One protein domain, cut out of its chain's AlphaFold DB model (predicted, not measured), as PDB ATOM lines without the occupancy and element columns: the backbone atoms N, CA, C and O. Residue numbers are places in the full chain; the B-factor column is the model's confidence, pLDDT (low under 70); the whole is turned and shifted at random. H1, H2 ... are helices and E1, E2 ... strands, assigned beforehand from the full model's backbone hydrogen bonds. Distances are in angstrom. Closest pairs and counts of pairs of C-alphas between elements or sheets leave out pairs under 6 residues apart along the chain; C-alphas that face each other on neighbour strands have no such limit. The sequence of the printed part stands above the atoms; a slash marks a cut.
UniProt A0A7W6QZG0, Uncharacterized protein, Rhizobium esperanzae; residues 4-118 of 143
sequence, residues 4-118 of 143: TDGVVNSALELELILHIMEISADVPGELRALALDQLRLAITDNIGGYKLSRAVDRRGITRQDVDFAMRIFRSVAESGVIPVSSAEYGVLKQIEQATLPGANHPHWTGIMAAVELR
ATOM      1  N   THR A   4     -28.778 -17.051   8.389       89.88
ATOM      2  CA  THR A   4     -30.151 -16.637   8.070       89.88
ATOM      3  C   THR A   4     -30.041 -15.459   7.115       89.88
ATOM      4  O   THR A   4     -29.401 -14.469   7.456       89.88
ATOM      5  N   ASP A   5     -30.563 -15.609   5.896       88.88
ATOM      6  CA  ASP A   5     -30.467 -14.601   4.828       88.88
ATOM      7  C   ASP A   5     -29.030 -14.104   4.565       88.88
ATOM      8  O   ASP A   5     -28.778 -12.924   4.349       88.88
ATOM      9  N   GLY A   6     -28.056 -15.022   4.620       90.94
ATOM     10  CA  GLY A   6     -26.636 -14.707   4.413       90.94
ATOM     11  C   GLY A   6     -25.913 -14.138   5.640       90.94
ATOM     12  O   GLY A   6     -24.698 -13.964   5.594       90.94
ATOM     13  N   VAL A   7     -26.603 -13.916   6.762       95.81
ATOM     14  CA  VAL A   7     -25.992 -13.463   8.021       95.81
ATOM     15  C   VAL A   7     -25.655 -14.663   8.900       95.81
ATOM     16  O   VAL A   7     -26.539 -15.440   9.262       95.81
ATOM     17  N   VAL A   8     -24.386 -14.814   9.278       96.12
ATOM     18  CA  VAL A   8     -23.972 -15.747  10.338       96.12
ATOM     19  C   VAL A   8     -24.273 -15.075  11.671       96.12
ATOM     20  O   VAL A   8     -23.756 -13.996  11.923       96.12
ATOM     21  N   ASN A   9     -25.096 -15.667  12.536       94.75
ATOM     22  CA  ASN A   9     -25.607 -14.965  13.727       94.75
ATOM     23  C   ASN A   9     -24.784 -15.202  15.005       94.75
ATOM     24  O   ASN A   9     -25.030 -14.564  16.027       94.75
ATOM     25  N   SER A  10     -23.785 -16.086  14.955       95.31
ATOM     26  CA  SER A  10     -22.926 -16.426  16.091       95.31
ATOM     27  C   SER A  10     -21.448 -16.259  15.753       95.31
ATOM     28  O   SER A  10     -20.985 -16.683  14.694       95.31
ATOM     29  N   ALA A  11     -20.678 -15.696  16.689       95.81
ATOM     30  CA  ALA A  11     -19.221 -15.632  16.571       95.81
ATOM     31  C   ALA A  11     -18.593 -17.035  16.486       95.81
ATOM     32  O   ALA A  11     -17.634 -17.230  15.746       95.81
ATOM     33  N   LEU A  12     -19.160 -18.018  17.195       95.88
ATOM     34  CA  LEU A  12     -18.676 -19.400  17.172       95.88
ATOM     35  C   LEU A  12     -18.970 -20.085  15.832       95.88
ATOM     36  O   LEU A  12     -18.128 -20.812  15.321       95.88
ATOM     37  N   GLU A  13     -20.154 -19.850  15.256       95.88
ATOM     38  CA  GLU A  13     -20.498 -20.388  13.933       95.88
ATOM     39  C   GLU A  13     -19.587 -19.801  12.852       95.88
ATOM     40  O   GLU A  13     -19.108 -20.538  11.993       95.88
ATOM     41  N   LEU A  14     -19.289 -18.498  12.928       97.25
ATOM     42  CA  LEU A  14     -18.350 -17.861  12.010       97.25
ATOM     43  C   LEU A  14     -16.933 -18.418  12.172       97.25
ATOM     44  O   LEU A  14     -16.278 -18.713  11.178       97.25
ATOM     45  N   GLU A  15     -16.471 -18.599  13.408       97.19
ATOM     46  CA  GLU A  15     -15.159 -19.189  13.668       97.19
ATOM     47  C   GLU A  15     -15.066 -20.622  13.128       97.19
ATOM     48  O   GLU A  15     -14.057 -20.993  12.534       97.19
ATOM     49  N   LEU A  16     -16.137 -21.411  13.253       96.25
ATOM     50  CA  LEU A  16     -16.200 -22.749  12.674       96.25
ATOM     51  C   LEU A  16     -16.135 -22.717  11.139       96.25
ATOM     52  O   LEU A  16     -15.434 -23.541  10.555       96.25
ATOM     53  N   ILE A  17     -16.805 -21.760  10.486       95.75
ATOM     54  CA  ILE A  17     -16.699 -21.560   9.032       95.75
ATOM     55  C   ILE A  17     -15.249 -21.251   8.639       95.75
ATOM     56  O   ILE A  17     -14.706 -21.922   7.762       95.75
ATOM     57  N   LEU A  18     -14.605 -20.289   9.309       96.88
ATOM     58  CA  LEU A  18     -13.210 -19.931   9.031       96.88
ATOM     59  C   LEU A  18     -12.273 -21.121   9.242       96.88
ATOM     60  O   LEU A  18     -11.411 -21.379   8.407       96.88
ATOM     61  N   HIS A  19     -12.469 -21.878  10.322       96.88
ATOM     62  CA  HIS A  19     -11.663 -23.056  10.604       96.88
ATOM     63  C   HIS A  19     -11.812 -24.128   9.518       96.88
ATOM     64  O   HIS A  19     -10.813 -24.680   9.062       96.88
ATOM     65  N   ILE A  20     -13.039 -24.393   9.052       95.12
ATOM     66  CA  ILE A  20     -13.284 -25.316   7.934       95.12
ATOM     67  C   ILE A  20     -12.556 -24.838   6.676       95.12
ATOM     68  O   ILE A  20     -11.916 -25.649   6.009       95.12
ATOM     69  N   MET A  21     -12.616 -23.544   6.357       95.44
ATOM     70  CA  MET A  21     -11.915 -22.982   5.196       95.44
ATOM     71  C   MET A  21     -10.395 -23.165   5.298       95.44
ATOM     72  O   MET A  21      -9.754 -23.469   4.299       95.44
ATOM     73  N   GLU A  22      -9.822 -23.026   6.496       94.50
ATOM     74  CA  GLU A  22      -8.380 -23.165   6.739       94.50
ATOM     75  C   GLU A  22      -7.863 -24.602   6.583       94.50
ATOM     76  O   GLU A  22      -6.704 -24.789   6.213       94.50
ATOM     77  N   ILE A  23      -8.695 -25.609   6.868       93.88
ATOM     78  CA  ILE A  23      -8.317 -27.032   6.765       93.88
ATOM     79  C   ILE A  23      -8.761 -27.690   5.451       93.88
ATOM     80  O   ILE A  23      -8.360 -28.818   5.165       93.88
ATOM     81  N   SER A  24      -9.608 -27.023   4.666       91.19
ATOM     82  CA  SER A  24     -10.134 -27.563   3.411       91.19
ATOM     83  C   SER A  24      -9.113 -27.436   2.283       91.19
ATOM     84  O   SER A  24      -8.484 -26.396   2.111       91.19
ATOM     85  N   ALA A  25      -8.982 -28.492   1.474       87.38
ATOM     86  CA  ALA A  25      -8.101 -28.487   0.303       87.38
ATOM     87  C   ALA A  25      -8.595 -27.550  -0.811       87.38
ATOM     88  O   ALA A  25      -7.791 -27.011  -1.563       87.38
ATOM     89  N   ASP A  26      -9.912 -27.370  -0.907       87.44
ATOM     90  CA  ASP A  26     -10.558 -26.455  -1.836       87.44
ATOM     91  C   ASP A  26     -11.697 -25.729  -1.118       87.44
ATOM     92  O   ASP A  26     -12.437 -26.329  -0.334       87.44
ATOM     93  N   VAL A  27     -11.819 -24.429  -1.371       90.19
ATOM     94  CA  VAL A  27     -12.850 -23.579  -0.772       90.19
ATOM     95  C   VAL A  27     -13.634 -22.931  -1.912       90.19
ATOM     96  O   VAL A  27     -13.026 -22.255  -2.745       90.19
ATOM     97  N   PRO A  28     -14.968 -23.075  -1.968       89.50
ATOM     98  CA  PRO A  28     -15.776 -22.390  -2.973       89.50
ATOM     99  C   PRO A  28     -15.679 -20.864  -2.848       89.50
ATOM    100  O   PRO A  28     -15.645 -20.323  -1.736       89.50
ATOM    101  N   GLY A  29     -15.673 -20.159  -3.983       89.75
ATOM    102  CA  GLY A  29     -15.632 -18.691  -4.010       89.75
ATOM    103  C   GLY A  29     -16.828 -18.058  -3.303       89.75
ATOM    104  O   GLY A  29     -16.677 -17.056  -2.612       89.75
ATOM    105  N   GLU A  30     -17.994 -18.695  -3.365       91.38
ATOM    106  CA  GLU A  30     -19.214 -18.269  -2.681       91.38
ATOM    107  C   GLU A  30     -19.072 -18.330  -1.157       91.38
ATOM    108  O   GLU A  30     -19.594 -17.463  -0.458       91.38
ATOM    109  N   LEU A  31     -18.335 -19.314  -0.624       93.81
ATOM    110  CA  LEU A  31     -18.082 -19.410   0.815       93.81
ATOM    111  C   LEU A  31     -17.111 -18.317   1.279       93.81
ATOM    112  O   LEU A  31     -17.336 -17.702   2.323       93.81
ATOM    113  N   ARG A  32     -16.073 -18.019   0.485       95.81
ATOM    114  CA  ARG A  32     -15.193 -16.867   0.743       95.81
ATOM    115  C   ARG A  32     -15.960 -15.548   0.650       95.81
ATOM    116  O   ARG A  32     -15.811 -14.708   1.533       95.81
ATOM    117  N   ALA A  33     -16.830 -15.390  -0.348       96.12
ATOM    118  CA  ALA A  33     -17.683 -14.214  -0.501       96.12
ATOM    119  C   ALA A  33     -18.627 -14.041   0.697       96.12
ATOM    120  O   ALA A  33     -18.694 -12.949   1.252       96.12
ATOM    121  N   LEU A  34     -19.284 -15.114   1.154       96.88
ATOM    122  CA  LEU A  34     -20.123 -15.107   2.358       96.88
ATOM    123  C   LEU A  34     -19.335 -14.652   3.594       96.88
ATOM    124  O   LEU A  34     -19.829 -13.833   4.369       96.88
ATOM    125  N   ALA A  35     -18.122 -15.178   3.782       97.62
ATOM    126  CA  ALA A  35     -17.264 -14.819   4.906       97.62
ATOM    127  C   ALA A  35     -16.824 -13.344   4.842       97.62
ATOM    128  O   ALA A  35     -16.910 -12.640   5.849       97.62
ATOM    129  N   LEU A  36     -16.428 -12.845   3.663       98.19
ATOM    130  CA  LEU A  36     -16.128 -11.424   3.446       98.19
ATOM    131  C   LEU A  36     -17.358 -10.546   3.698       98.19
ATOM    132  O   LEU A  36     -17.234  -9.459   4.263       98.19
ATOM    133  N   ASP A  37     -18.549 -11.021   3.339       98.25
ATOM    134  CA  ASP A  37     -19.783 -10.266   3.533       98.25
ATOM    135  C   ASP A  37     -20.089 -10.060   5.021       98.25
ATOM    136  O   ASP A  37     -20.605  -9.012   5.399       98.25
ATOM    137  N   GLN A  38     -19.658 -10.973   5.903       98.06
ATOM    138  CA  GLN A  38     -19.787 -10.770   7.353       98.06
ATOM    139  C   GLN A  38     -18.979  -9.558   7.844       98.06
ATOM    140  O   GLN A  38     -19.424  -8.848   8.746       98.06
ATOM    141  N   LEU A  39     -17.814  -9.285   7.240       98.00
ATOM    142  CA  LEU A  39     -17.051  -8.063   7.510       98.00
ATOM    143  C   LEU A  39     -17.804  -6.830   7.002       98.00
ATOM    144  O   LEU A  39     -17.896  -5.838   7.728       98.00
ATOM    145  N   ARG A  40     -18.377  -6.891   5.790       97.69
ATOM    146  CA  ARG A  40     -19.201  -5.800   5.247       97.69
ATOM    147  C   ARG A  40     -20.364  -5.483   6.185       97.69
ATOM    148  O   ARG A  40     -20.467  -4.342   6.623       97.69
ATOM    149  N   LEU A  41     -21.168  -6.484   6.545       97.19
ATOM    150  CA  LEU A  41     -22.332  -6.362   7.431       97.19
ATOM    151  C   LEU A  41     -21.969  -5.785   8.805       97.19
ATOM    152  O   LEU A  41     -22.685  -4.932   9.334       97.19
ATOM    153  N   ALA A  42     -20.831  -6.188   9.374       97.25
ATOM    154  CA  ALA A  42     -20.351  -5.629  10.634       97.25
ATOM    155  C   ALA A  42     -19.977  -4.140  10.518       97.25
ATOM    156  O   ALA A  42     -20.167  -3.381  11.466       97.25
ATOM    157  N   ILE A  43     -19.448  -3.707   9.370       96.00
ATOM    158  CA  ILE A  43     -19.063  -2.312   9.117       96.00
ATOM    159  C   ILE A  43     -20.277  -1.433   8.789       96.00
ATOM    160  O   ILE A  43     -20.356  -0.300   9.276       96.00
ATOM    161  N   THR A  44     -21.185  -1.911   7.934       95.56
ATOM    162  CA  THR A  44     -22.305  -1.119   7.405       95.56
ATOM    163  C   THR A  44     -23.487  -1.085   8.356       95.56
ATOM    164  O   THR A  44     -23.988  -0.002   8.669       95.56
ATOM    165  N   ASP A  45     -23.879  -2.261   8.837       95.06
ATOM    166  CA  ASP A  45     -25.168  -2.497   9.487       95.06
ATOM    167  C   ASP A  45     -25.011  -2.845  10.974       95.06
ATOM    168  O   ASP A  45     -25.986  -2.849  11.720       95.06
ATOM    169  N   ASN A  46     -23.773  -3.077  11.428       95.88
ATOM    170  CA  ASN A  46     -23.434  -3.456  12.800       95.88
ATOM    171  C   ASN A  46     -24.137  -4.753  13.252       95.88
ATOM    172  O   ASN A  46     -24.569  -4.874  14.402       95.88
ATOM    173  N   ILE A  47     -24.234  -5.733  12.345       95.75
ATOM    174  CA  ILE A  47     -24.854  -7.046  12.588       95.75
ATOM    175  C   ILE A  47     -23.897  -8.210  12.288       95.75
ATOM    176  O   ILE A  47     -22.816  -8.026  11.728       95.75
ATOM    177  N   GLY A  48     -24.328  -9.423  12.644       95.19
ATOM    178  CA  GLY A  48     -23.646 -10.676  12.321       95.19
ATOM    179  C   GLY A  48     -22.586 -11.109  13.337       95.19
ATOM    180  O   GLY A  48     -22.201 -10.385  14.252       95.19
ATOM    181  N   GLY A  49     -22.098 -12.334  13.172       95.06
ATOM    182  CA  GLY A  49     -21.194 -13.008  14.097       95.06
ATOM    183  C   GLY A  49     -19.831 -12.333  14.164       95.06
ATOM    184  O   GLY A  49     -19.241 -12.262  15.239       95.06
ATOM    185  N   TYR A  50     -19.368 -11.758  13.048       97.56
ATOM    186  CA  TYR A  50     -18.124 -10.993  13.032       97.56
ATOM    187  C   TYR A  50     -18.235  -9.726  13.884       97.56
ATOM    188  O   TYR A  50     -17.333  -9.422  14.659       97.56
ATOM    189  N   LYS A  51     -19.377  -9.027  13.832       96.75
ATOM    190  CA  LYS A  51     -19.631  -7.861  14.689       96.75
ATOM    191  C   LYS A  51     -19.515  -8.193  16.176       96.75
ATOM    192  O   LYS A  51     -19.123  -7.329  16.958       96.75
ATOM    193  N   LEU A  52     -19.884  -9.407  16.587       96.00
ATOM    194  CA  LEU A  52     -19.843  -9.814  17.996       96.00
ATOM    195  C   LEU A  52     -18.413  -9.993  18.524       96.00
ATOM    196  O   LEU A  52     -18.200  -9.866  19.726       96.00
ATOM    197  N   SER A  53     -17.442 -10.277  17.651       94.94
ATOM    198  CA  SER A  53     -16.027 -10.447  18.012       94.94
ATOM    199  C   SER A  53     -15.138  -9.273  17.590       94.94
ATOM    200  O   SER A  53     -13.987  -9.184  18.023       94.94
ATOM    201  N   ARG A  54     -15.646  -8.360  16.757       95.56
ATOM    202  CA  ARG A  54     -14.935  -7.163  16.304       95.56
ATOM    203  C   ARG A  54     -14.713  -6.185  17.460       95.56
ATOM    204  O   ARG A  54     -15.653  -5.774  18.130       95.56
ATOM    205  N   ALA A  55     -13.464  -5.774  17.672       92.50
ATOM    206  CA  ALA A  55     -13.073  -4.969  18.831       92.50
ATOM    207  C   ALA A  55     -13.562  -3.509  18.793       92.50
ATOM    208  O   ALA A  55     -13.622  -2.855  19.832       92.50
ATOM    209  N   VAL A  56     -13.846  -2.967  17.604       91.06
ATOM    210  CA  VAL A  56     -14.222  -1.558  17.431       91.06
ATOM    211  C   VAL A  56     -15.370  -1.429  16.440       91.06
ATOM    212  O   VAL A  56     -15.242  -1.829  15.283       91.06
ATOM    213  N   ASP A  57     -16.433  -0.747  16.857       87.06
ATOM    214  CA  ASP A  57     -17.597  -0.439  16.023       87.06
ATOM    215  C   ASP A  57     -17.368   0.897  15.283       87.06
ATOM    216  O   ASP A  57     -17.908   1.945  15.633       87.06
ATOM    217  N   ARG A  58     -16.487   0.881  14.265       88.69
ATOM    218  CA  ARG A  58     -16.198   2.044  13.396       88.69
ATOM    219  C   ARG A  58     -16.229   1.710  11.903       88.69
ATOM    220  O   ARG A  58     -15.912   0.585  11.507       88.69
ATOM    221  N   ARG A  59     -16.488   2.728  11.070       87.62
ATOM    222  CA  ARG A  59     -16.518   2.659   9.591       87.62
ATOM    223  C   ARG A  59     -15.133   2.718   8.922       87.62
ATOM    224  O   ARG A  59     -14.909   3.459   7.969       87.62
ATOM    225  N   GLY A  60     -14.180   1.957   9.451       93.62
ATOM    226  CA  GLY A  60     -12.839   1.833   8.881       93.62
ATOM    227  C   GLY A  60     -12.229   0.476   9.192       93.62
ATOM    228  O   GLY A  60     -12.488  -0.085  10.259       93.62
ATOM    229  N   ILE A  61     -11.409  -0.023   8.272       97.44
ATOM    230  CA  ILE A  61     -10.732  -1.315   8.383       97.44
ATOM    231  C   ILE A  61      -9.677  -1.249   9.487       97.44
ATOM    232  O   ILE A  61      -8.812  -0.373   9.507       97.44
ATOM    233  N   THR A  62      -9.766  -2.156  10.448       97.12
ATOM    234  CA  THR A  62      -8.815  -2.328  11.549       97.12
ATOM    235  C   THR A  62      -7.772  -3.393  11.209       97.12
ATOM    236  O   THR A  62      -7.880  -4.094  10.206       97.12
ATOM    237  N   ARG A  63      -6.758  -3.551  12.067       97.31
ATOM    238  CA  ARG A  63      -5.824  -4.679  11.960       97.31
ATOM    239  C   ARG A  63      -6.541  -6.029  12.084       97.31
ATOM    240  O   ARG A  63      -6.243  -6.926  11.313       97.31
ATOM    241  N   GLN A  64      -7.521  -6.140  12.983       97.75
ATOM    242  CA  GLN A  64      -8.328  -7.353  13.138       97.75
ATOM    243  C   GLN A  64      -9.088  -7.698  11.850       97.75
ATOM    244  O   GLN A  64      -9.122  -8.857  11.456       97.75
ATOM    245  N   ASP A  65      -9.646  -6.692  11.171       98.06
ATOM    246  CA  ASP A  65     -10.359  -6.877   9.899       98.06
ATOM    247  C   ASP A  65      -9.420  -7.359   8.781       98.06
ATOM    248  O   ASP A  65      -9.798  -8.205   7.972       98.06
ATOM    249  N   VAL A  66      -8.175  -6.866   8.765       98.00
ATOM    250  CA  VAL A  66      -7.122  -7.363   7.866       98.00
ATOM    251  C   VAL A  66      -6.782  -8.818   8.185       98.00
ATOM    252  O   VAL A  66      -6.746  -9.641   7.273       98.00
ATOM    253  N   ASP A  67      -6.568  -9.148   9.458       97.75
ATOM    254  CA  ASP A  67      -6.251 -10.513   9.884       97.75
ATOM    255  C   ASP A  67      -7.397 -11.476   9.520       97.75
ATOM    256  O   ASP A  67      -7.154 -12.563   8.999       97.75
ATOM    257  N   PHE A  68      -8.652 -11.050   9.698       98.19
ATOM    258  CA  PHE A  68      -9.848 -11.784   9.284       98.19
ATOM    259  C   PHE A  68      -9.885 -12.037   7.769       98.19
ATOM    260  O   PHE A  68     -10.035 -13.183   7.343       98.19
ATOM    261  N   ALA A  69      -9.681 -11.005   6.946       97.81
ATOM    262  CA  ALA A  69      -9.646 -11.158   5.490       97.81
ATOM    263  C   ALA A  69      -8.503 -12.084   5.031       97.81
ATOM    264  O   ALA A  69      -8.688 -12.917   4.146       97.81
ATOM    265  N   MET A  70      -7.335 -12.012   5.673       96.31
ATOM    266  CA  MET A  70      -6.207 -12.894   5.354       96.31
ATOM    267  C   MET A  70      -6.462 -14.357   5.723       96.31
ATOM    268  O   MET A  70      -5.931 -15.242   5.054       96.31
ATOM    269  N   ARG A  71      -7.287 -14.645   6.740       97.25
ATOM    270  CA  ARG A  71      -7.751 -16.021   7.004       97.25
ATOM    271  C   ARG A  71      -8.594 -16.549   5.845       97.25
ATOM    272  O   ARG A  71      -8.371 -17.672   5.409       97.25
ATOM    273  N   ILE A  72      -9.484 -15.716   5.304       97.38
ATOM    274  CA  ILE A  72     -10.350 -16.066   4.168       97.38
ATOM    275  C   ILE A  72      -9.535 -16.336   2.897       97.38
ATOM    276  O   ILE A  72      -9.799 -17.308   2.191       97.38
ATOM    277  N   PHE A  73      -8.531 -15.504   2.616       95.31
ATOM    278  CA  PHE A  73      -7.709 -15.630   1.409       95.31
ATOM    279  C   PHE A  73      -6.533 -16.596   1.541       95.31
ATOM    280  O   PHE A  73      -5.842 -16.835   0.555       95.31
ATOM    281  N   ARG A  74      -6.290 -17.167   2.726       91.38
ATOM    282  CA  ARG A  74      -5.087 -17.962   3.013       91.38
ATOM    283  C   ARG A  74      -4.817 -19.057   1.980       91.38
ATOM    284  O   ARG A  74      -3.662 -19.267   1.635       91.38
ATOM    285  N   SER A  75      -5.854 -19.757   1.522       89.19
ATOM    286  CA  SER A  75      -5.709 -20.879   0.587       89.19
ATOM    287  C   SER A  75      -5.472 -20.459  -0.864       89.19
ATOM    288  O   SER A  75      -5.027 -21.283  -1.655       89.19
ATOM    289  N   VAL A  76      -5.757 -19.201  -1.219       91.12
ATOM    290  CA  VAL A  76      -5.668 -18.698  -2.601       91.12
ATOM    291  C   VAL A  76      -4.581 -17.643  -2.793       91.12
ATOM    292  O   VAL A  76      -4.156 -17.410  -3.919       91.12
ATOM    293  N   ALA A  77      -4.121 -16.998  -1.718       92.06
ATOM    294  CA  ALA A  77      -3.079 -15.985  -1.782       92.06
ATOM    295  C   ALA A  77      -1.720 -16.627  -2.102       92.06
ATOM    296  O   ALA A  77      -1.128 -17.309  -1.264       92.06
ATOM    297  N   GLU A  78      -1.195 -16.365  -3.297       88.31
ATOM    298  CA  GLU A  78       0.068 -16.926  -3.772       88.31
ATOM    299  C   GLU A  78       0.885 -15.861  -4.510       88.31
ATOM    300  O   GLU A  78       0.359 -15.091  -5.310       88.31
ATOM    301  N   SER A  79       2.196 -15.812  -4.253       88.38
ATOM    302  CA  SER A  79       3.143 -14.952  -4.988       88.38
ATOM    303  C   SER A  79       2.754 -13.463  -5.056       88.38
ATOM    304  O   SER A  79       3.070 -12.773  -6.023       88.38
ATOM    305  N   GLY A  80       2.081 -12.955  -4.019       89.81
ATOM    306  CA  GLY A  80       1.635 -11.558  -3.944       89.81
ATOM    307  C   GLY A  80       0.356 -11.249  -4.728       89.81
ATOM    308  O   GLY A  80      -0.009 -10.082  -4.831       89.81
ATOM    309  N   VAL A  81      -0.327 -12.271  -5.244       94.56
ATOM    310  CA  VAL A  81      -1.616 -12.167  -5.929       94.56
ATOM    311  C   VAL A  81      -2.685 -12.881  -5.106       94.56
ATOM    312  O   VAL A  81      -2.446 -13.941  -4.528       94.56
ATOM    313  N   ILE A  82      -3.880 -12.298  -5.061       95.94
ATOM    314  CA  ILE A  82      -5.076 -12.887  -4.462       95.94
ATOM    315  C   ILE A  82      -6.105 -13.041  -5.585       95.94
ATOM    316  O   ILE A  82      -6.816 -12.084  -5.900       95.94
ATOM    317  N   PRO A  83      -6.176 -14.210  -6.238       94.31
ATOM    318  CA  PRO A  83      -7.170 -14.439  -7.265       94.31
ATOM    319  C   PRO A  83      -8.553 -14.581  -6.620       94.31
ATOM    320  O   PRO A  83      -8.728 -15.320  -5.649       94.31
ATOM    321  N   VAL A  84      -9.541 -13.869  -7.158       93.94
ATOM    322  CA  VAL A  84     -10.912 -13.849  -6.628       93.94
ATOM    323  C   VAL A  84     -11.944 -14.050  -7.733       93.94
ATOM    324  O   VAL A  84     -11.739 -13.638  -8.874       93.94
ATOM    325  N   SER A  85     -13.080 -14.643  -7.378       91.50
ATOM    326  CA  SER A  85     -14.278 -14.698  -8.218       91.50
ATOM    327  C   SER A  85     -14.996 -13.343  -8.291       91.50
ATOM    328  O   SER A  85     -14.741 -12.423  -7.508       91.50
ATOM    329  N   SER A  86     -15.960 -13.230  -9.208       91.38
ATOM    330  CA  SER A  86     -16.813 -12.042  -9.347       91.38
ATOM    331  C   SER A  86     -17.630 -11.732  -8.088       91.38
ATOM    332  O   SER A  86     -17.779 -10.562  -7.734       91.38
ATOM    333  N   ALA A  87     -18.105 -12.759  -7.374       91.25
ATOM    334  CA  ALA A  87     -18.843 -12.598  -6.121       91.25
ATOM    335  C   ALA A  87     -17.962 -11.981  -5.023       91.25
ATOM    336  O   ALA A  87     -18.339 -10.989  -4.399       91.25
ATOM    337  N   GLU A  88     -16.759 -12.523  -4.831       95.56
ATOM    338  CA  GLU A  88     -15.782 -12.017  -3.861       95.56
ATOM    339  C   GLU A  88     -15.360 -10.582  -4.188       95.56
ATOM    340  O   GLU A  88     -15.346  -9.716  -3.310       95.56
ATOM    341  N   TYR A  89     -15.078 -10.306  -5.466       95.88
ATOM    342  CA  TYR A  89     -14.733  -8.966  -5.928       95.88
ATOM    343  C   TYR A  89     -15.859  -7.960  -5.668       95.88
ATOM    344  O   TYR A  89     -15.607  -6.851  -5.195       95.88
ATOM    345  N   GLY A  90     -17.112  -8.353  -5.921       95.94
ATOM    346  CA  GLY A  90     -18.286  -7.531  -5.640       95.94
ATOM    347  C   GLY A  90     -18.388  -7.139  -4.165       95.94
ATOM    348  O   GLY A  90     -18.594  -5.963  -3.857       95.94
ATOM    349  N   VAL A  91     -18.176  -8.089  -3.249       97.62
ATOM    350  CA  VAL A  91     -18.187  -7.821  -1.801       97.62
ATOM    351  C   VAL A  91     -17.036  -6.894  -1.399       97.62
ATOM    352  O   VAL A  91     -17.262  -5.912  -0.690       97.62
ATOM    353  N   LEU A  92     -15.815  -7.133  -1.891       97.69
ATOM    354  CA  LEU A  92     -14.661  -6.265  -1.618       97.69
ATOM    355  C   LEU A  92     -14.911  -4.818  -2.060       97.69
ATOM    356  O   LEU A  92     -14.597  -3.884  -1.321       97.69
ATOM    357  N   LYS A  93     -15.540  -4.618  -3.225       97.06
ATOM    358  CA  LYS A  93     -15.919  -3.279  -3.697       97.06
ATOM    359  C   LYS A  93     -16.963  -2.608  -2.820       97.06
ATOM    360  O   LYS A  93     -16.854  -1.407  -2.578       97.06
ATOM    361  N   GLN A  94     -17.922  -3.355  -2.284       97.56
ATOM    362  CA  GLN A  94     -18.870  -2.806  -1.314       97.56
ATOM    363  C   GLN A  94     -18.184  -2.419   0.005       97.56
ATOM    364  O   GLN A  94     -18.511  -1.382   0.580       97.56
ATOM    365  N   ILE A  95     -17.191  -3.189   0.464       97.19
ATOM    366  CA  ILE A  95     -16.382  -2.837   1.644       97.19
ATOM    367  C   ILE A  95     -15.563  -1.560   1.389       97.19
ATOM    368  O   ILE A  95     -15.527  -0.673   2.246       97.19
ATOM    369  N   GLU A  96     -14.938  -1.415   0.214       95.31
ATOM    370  CA  GLU A  96     -14.236  -0.176  -0.157       95.31
ATOM    371  C   GLU A  96     -15.177   1.035  -0.156       95.31
ATOM    372  O   GLU A  96     -14.822   2.082   0.376       95.31
ATOM    373  N   GLN A  97     -16.393   0.890  -0.688       95.50
ATOM    374  CA  GLN A  97     -17.399   1.960  -0.704       95.50
ATOM    375  C   GLN A  97     -17.935   2.304   0.695       95.50
ATOM    376  O   GLN A  97     -18.306   3.449   0.951       95.50
ATOM    377  N   ALA A  98     -17.977   1.330   1.604       94.06
ATOM    378  CA  ALA A  98     -18.470   1.500   2.967       94.06
ATOM    379  C   ALA A  98     -17.436   2.093   3.942       94.06
ATOM    380  O   ALA A  98     -17.790   2.442   5.073       94.06
ATOM    381  N   THR A  99     -16.163   2.193   3.542       94.94
ATOM    382  CA  THR A  99     -15.061   2.607   4.421       94.94
ATOM    383  C   THR A  99     -14.375   3.881   3.942       94.94
ATOM    384  O   THR A  99     -14.344   4.201   2.759       94.94
ATOM    385  N   LEU A 100     -13.812   4.644   4.882       89.81
ATOM    386  CA  LEU A 100     -13.030   5.838   4.560       89.81
ATOM    387  C   LEU A 100     -11.561   5.446   4.338       89.81
ATOM    388  O   LEU A 100     -10.945   4.942   5.281       89.81
ATOM    389  N   PRO A 101     -10.946   5.735   3.172       86.75
ATOM    390  CA  PRO A 101      -9.564   5.336   2.887       86.75
ATOM    391  C   PRO A 101      -8.555   5.768   3.961       86.75
ATOM    392  O   PRO A 101      -7.697   4.985   4.351       86.75
ATOM    393  N   GLY A 102      -8.702   6.979   4.514       90.50
ATOM    394  CA  GLY A 102      -7.827   7.490   5.581       90.50
ATOM    395  C   GLY A 102      -8.030   6.842   6.958       90.50
ATOM    396  O   GLY A 102      -7.203   7.026   7.845       90.50
ATOM    397  N   ALA A 103      -9.114   6.089   7.156       93.00
ATOM    398  CA  ALA A 103      -9.395   5.368   8.398       93.00
ATOM    399  C   ALA A 103      -8.980   3.887   8.339       93.00
ATOM    400  O   ALA A 103      -8.981   3.216   9.382       93.00
ATOM    401  N   ASN A 104      -8.658   3.384   7.144       96.56
ATOM    402  CA  ASN A 104      -8.327   1.990   6.895       96.56
ATOM    403  C   ASN A 104      -6.886   1.682   7.303       96.56
ATOM    404  O   ASN A 104      -5.969   2.478   7.117       96.56
ATOM    405  N   HIS A 105      -6.683   0.492   7.861       96.94
ATOM    406  CA  HIS A 105      -5.353  -0.010   8.156       96.94
ATOM    407  C   HIS A 105      -4.526  -0.110   6.856       96.94
ATOM    408  O   HIS A 105      -5.044  -0.644   5.874       96.94
ATOM    409  N   PRO A 106      -3.245   0.317   6.823       95.19
ATOM    410  CA  PRO A 106      -2.463   0.394   5.579       95.19
ATOM    411  C   PRO A 106      -2.356  -0.920   4.793       95.19
ATOM    412  O   PRO A 106      -2.262  -0.909   3.570       95.19
ATOM    413  N   HIS A 107      -2.405  -2.063   5.485       95.69
ATOM    414  CA  HIS A 107      -2.347  -3.377   4.834       95.69
ATOM    415  C   HIS A 107      -3.608  -3.698   4.018       95.69
ATOM    416  O   HIS A 107      -3.535  -4.512   3.105       95.69
ATOM    417  N   TRP A 108      -4.740  -3.039   4.292       97.00
ATOM    418  CA  TRP A 108      -5.952  -3.191   3.485       97.00
ATOM    419  C   TRP A 108      -5.726  -2.749   2.039       97.00
ATOM    420  O   TRP A 108      -6.099  -3.457   1.112       97.00
ATOM    421  N   THR A 109      -5.034  -1.623   1.837       94.75
ATOM    422  CA  THR A 109      -4.650  -1.153   0.499       94.75
ATOM    423  C   THR A 109      -3.770  -2.176  -0.219       94.75
ATOM    424  O   THR A 109      -3.920  -2.376  -1.419       94.75
ATOM    425  N   GLY A 110      -2.886  -2.860   0.517       95.06
ATOM    426  CA  GLY A 110      -2.073  -3.954  -0.016       95.06
ATOM    427  C   GLY A 110      -2.913  -5.149  -0.475       95.06
ATOM    428  O   GLY A 110      -2.684  -5.656  -1.566       95.06
ATOM    429  N   ILE A 111      -3.923  -5.547   0.309       96.19
ATOM    430  CA  ILE A 111      -4.884  -6.589  -0.090       96.19
ATOM    431  C   ILE A 111      -5.606  -6.167  -1.372       96.19
ATOM    432  O   ILE A 111      -5.580  -6.904  -2.350       96.19
ATOM    433  N   MET A 112      -6.187  -4.964  -1.405       96.38
ATOM    434  CA  MET A 112      -6.929  -4.482  -2.575       96.38
ATOM    435  C   MET A 112      -6.061  -4.371  -3.837       96.38
ATOM    436  O   MET A 112      -6.566  -4.584  -4.935       96.38
ATOM    437  N   ALA A 113      -4.769  -4.063  -3.693       95.81
ATOM    438  CA  ALA A 113      -3.820  -4.032  -4.804       95.81
ATOM    439  C   ALA A 113      -3.408  -5.433  -5.292       95.81
ATOM    440  O   ALA A 113      -3.068  -5.586  -6.461       95.81
ATOM    441  N   ALA A 114      -3.427  -6.437  -4.412       96.31
ATOM    442  CA  ALA A 114      -3.106  -7.826  -4.743       96.31
ATOM    443  C   ALA A 114      -4.291  -8.593  -5.357       96.31
ATOM    444  O   ALA A 114      -4.089  -9.644  -5.963       96.31
ATOM    445  N   VAL A 115      -5.520  -8.099  -5.181       96.44
ATOM    446  CA  VAL A 115      -6.742  -8.740  -5.681       96.44
ATOM    447  C   VAL A 115      -6.788  -8.717  -7.210       96.44
ATOM    448  O   VAL A 115      -6.817  -7.656  -7.833       96.44
ATOM    449  N   GLU A 116      -6.873  -9.902  -7.811       95.38
ATOM    450  CA  GLU A 116      -6.996 -10.101  -9.254       95.38
ATOM    451  C   GLU A 116      -8.297 -10.855  -9.548       95.38
ATOM    452  O   GLU A 116      -8.485 -11.991  -9.110       95.38
ATOM    453  N   LEU A 117      -9.216 -10.225 -10.283       92.31
ATOM    454  CA  LEU A 117     -10.434 -10.900 -10.718       92.31
ATOM    455  C   LEU A 117     -10.062 -11.998 -11.720       92.31
ATOM    456  O   LEU A 117      -9.527 -11.704 -12.790       92.31
ATOM    457  N   ARG A 118     -10.370 -13.250 -11.383       87.38
ATOM    458  CA  ARG A 118     -10.195 -14.397 -12.270       87.38
ATOM    459  C   ARG A 118     -11.516 -15.125 -12.433       87.38
ATOM    460  O   ARG A 118     -12.118 -15.573 -11.458       87.38
TER     461      ARG A 118
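What this domain is: This is residues 4 to 118 of the 143 residues of an uncharacterized protein of Rhizobium esperanzae (UniProt A0A7W6QZG0). Four helices with roughly aligned lines, H2, H4, H6 and H5, stand in a four-cornered bundle, loosest where H6 is only near H4 and H5; a tiny sheet of two strands, E1 and E2, sits at one end. H1 packs over the H2 and H4 side, and short H3 packs on H1 and H2 towards the other end. The printed part has 115 residues, with six named helices and two named strands in the order H1 H2 H3 H4 E1 H5 H6 E2; the sheet, E1 beside E2, is parallel and the class is mostly helix. It is compact, with a radius of gyration of the C-alphas of 13.0 A, and spans 33 by 32 by 21 A.

Where its parts are: Begin at the sheet: find C-alpha 82 at (-5.076, -12.887, -4.462), where E1, residues 82 to 84, starts; E2, residues 115 to 117, ends at C-alpha 117 at (-10.434, -10.900, -10.718). H5 takes residues 86 to 98, 18.4 A long, and H6 residues 106 to 114, 13.2 A. The longest helix, H2, runs 22.0 A over residues 29 to 44, from C-alpha 29 at (-15.632, -18.691, -4.010). Look before it for H1, residues 11 to 23, 18.6 A, and after it for H3, residues 48 to 53, and H4, residues 63 to 73, 15.3 A.

How they stand to each other: In the sheet, look at N 84 and O 116, 2.9 A apart, and N 116 and O 82, also 2.9 A, both within hydrogen-bond range. E1, H5, H6 and E2 form a strand-helix-strand unit, two parallel neighbour strands with helices between, and its crossover is right-handed. The C-alphas of Ser 86 in H5 and Leu 117 in E2 are their closest, 6.6 A apart. H5 touches H2, closest at C-alphas 88 and 33, 4.4 A, at a shallow tilt of 11 degrees, the same way. H2 is the hub, touching four helices. With residues 32 to 39 alone it touches H4, closest at C-alphas 32 and 72, 6.0 A, a shallow tilt of 16 degrees, opposite ways. H1 and H2, a helical hairpin, only just touch, with 3 pairs of C-alphas within 8 A, the closest those of Leu 18 and Ala 35, 7.7 A. H3 touches H1 about perpendicular at 89 degrees, closest at C-alphas 49 and 11, 4.1 A. H6 is close to but not clearly touching H4, closest at C-alphas 108 and 66, 6.2 A. H4 and H5 are apart. Each O i to N i+4 pair is within hydrogen-bond range in H1, H4 and H5; H2 has 11 of 12, H3 1 of 2 and H6 4 of 5.

The domain as a whole: Look for the two farthest C-alphas, those of Ala 25 and Gly 102, 36.4 A apart. The printed part has no cut, and no link is long. Its mean pLDDT is 94.5, and no printed residue is under 70.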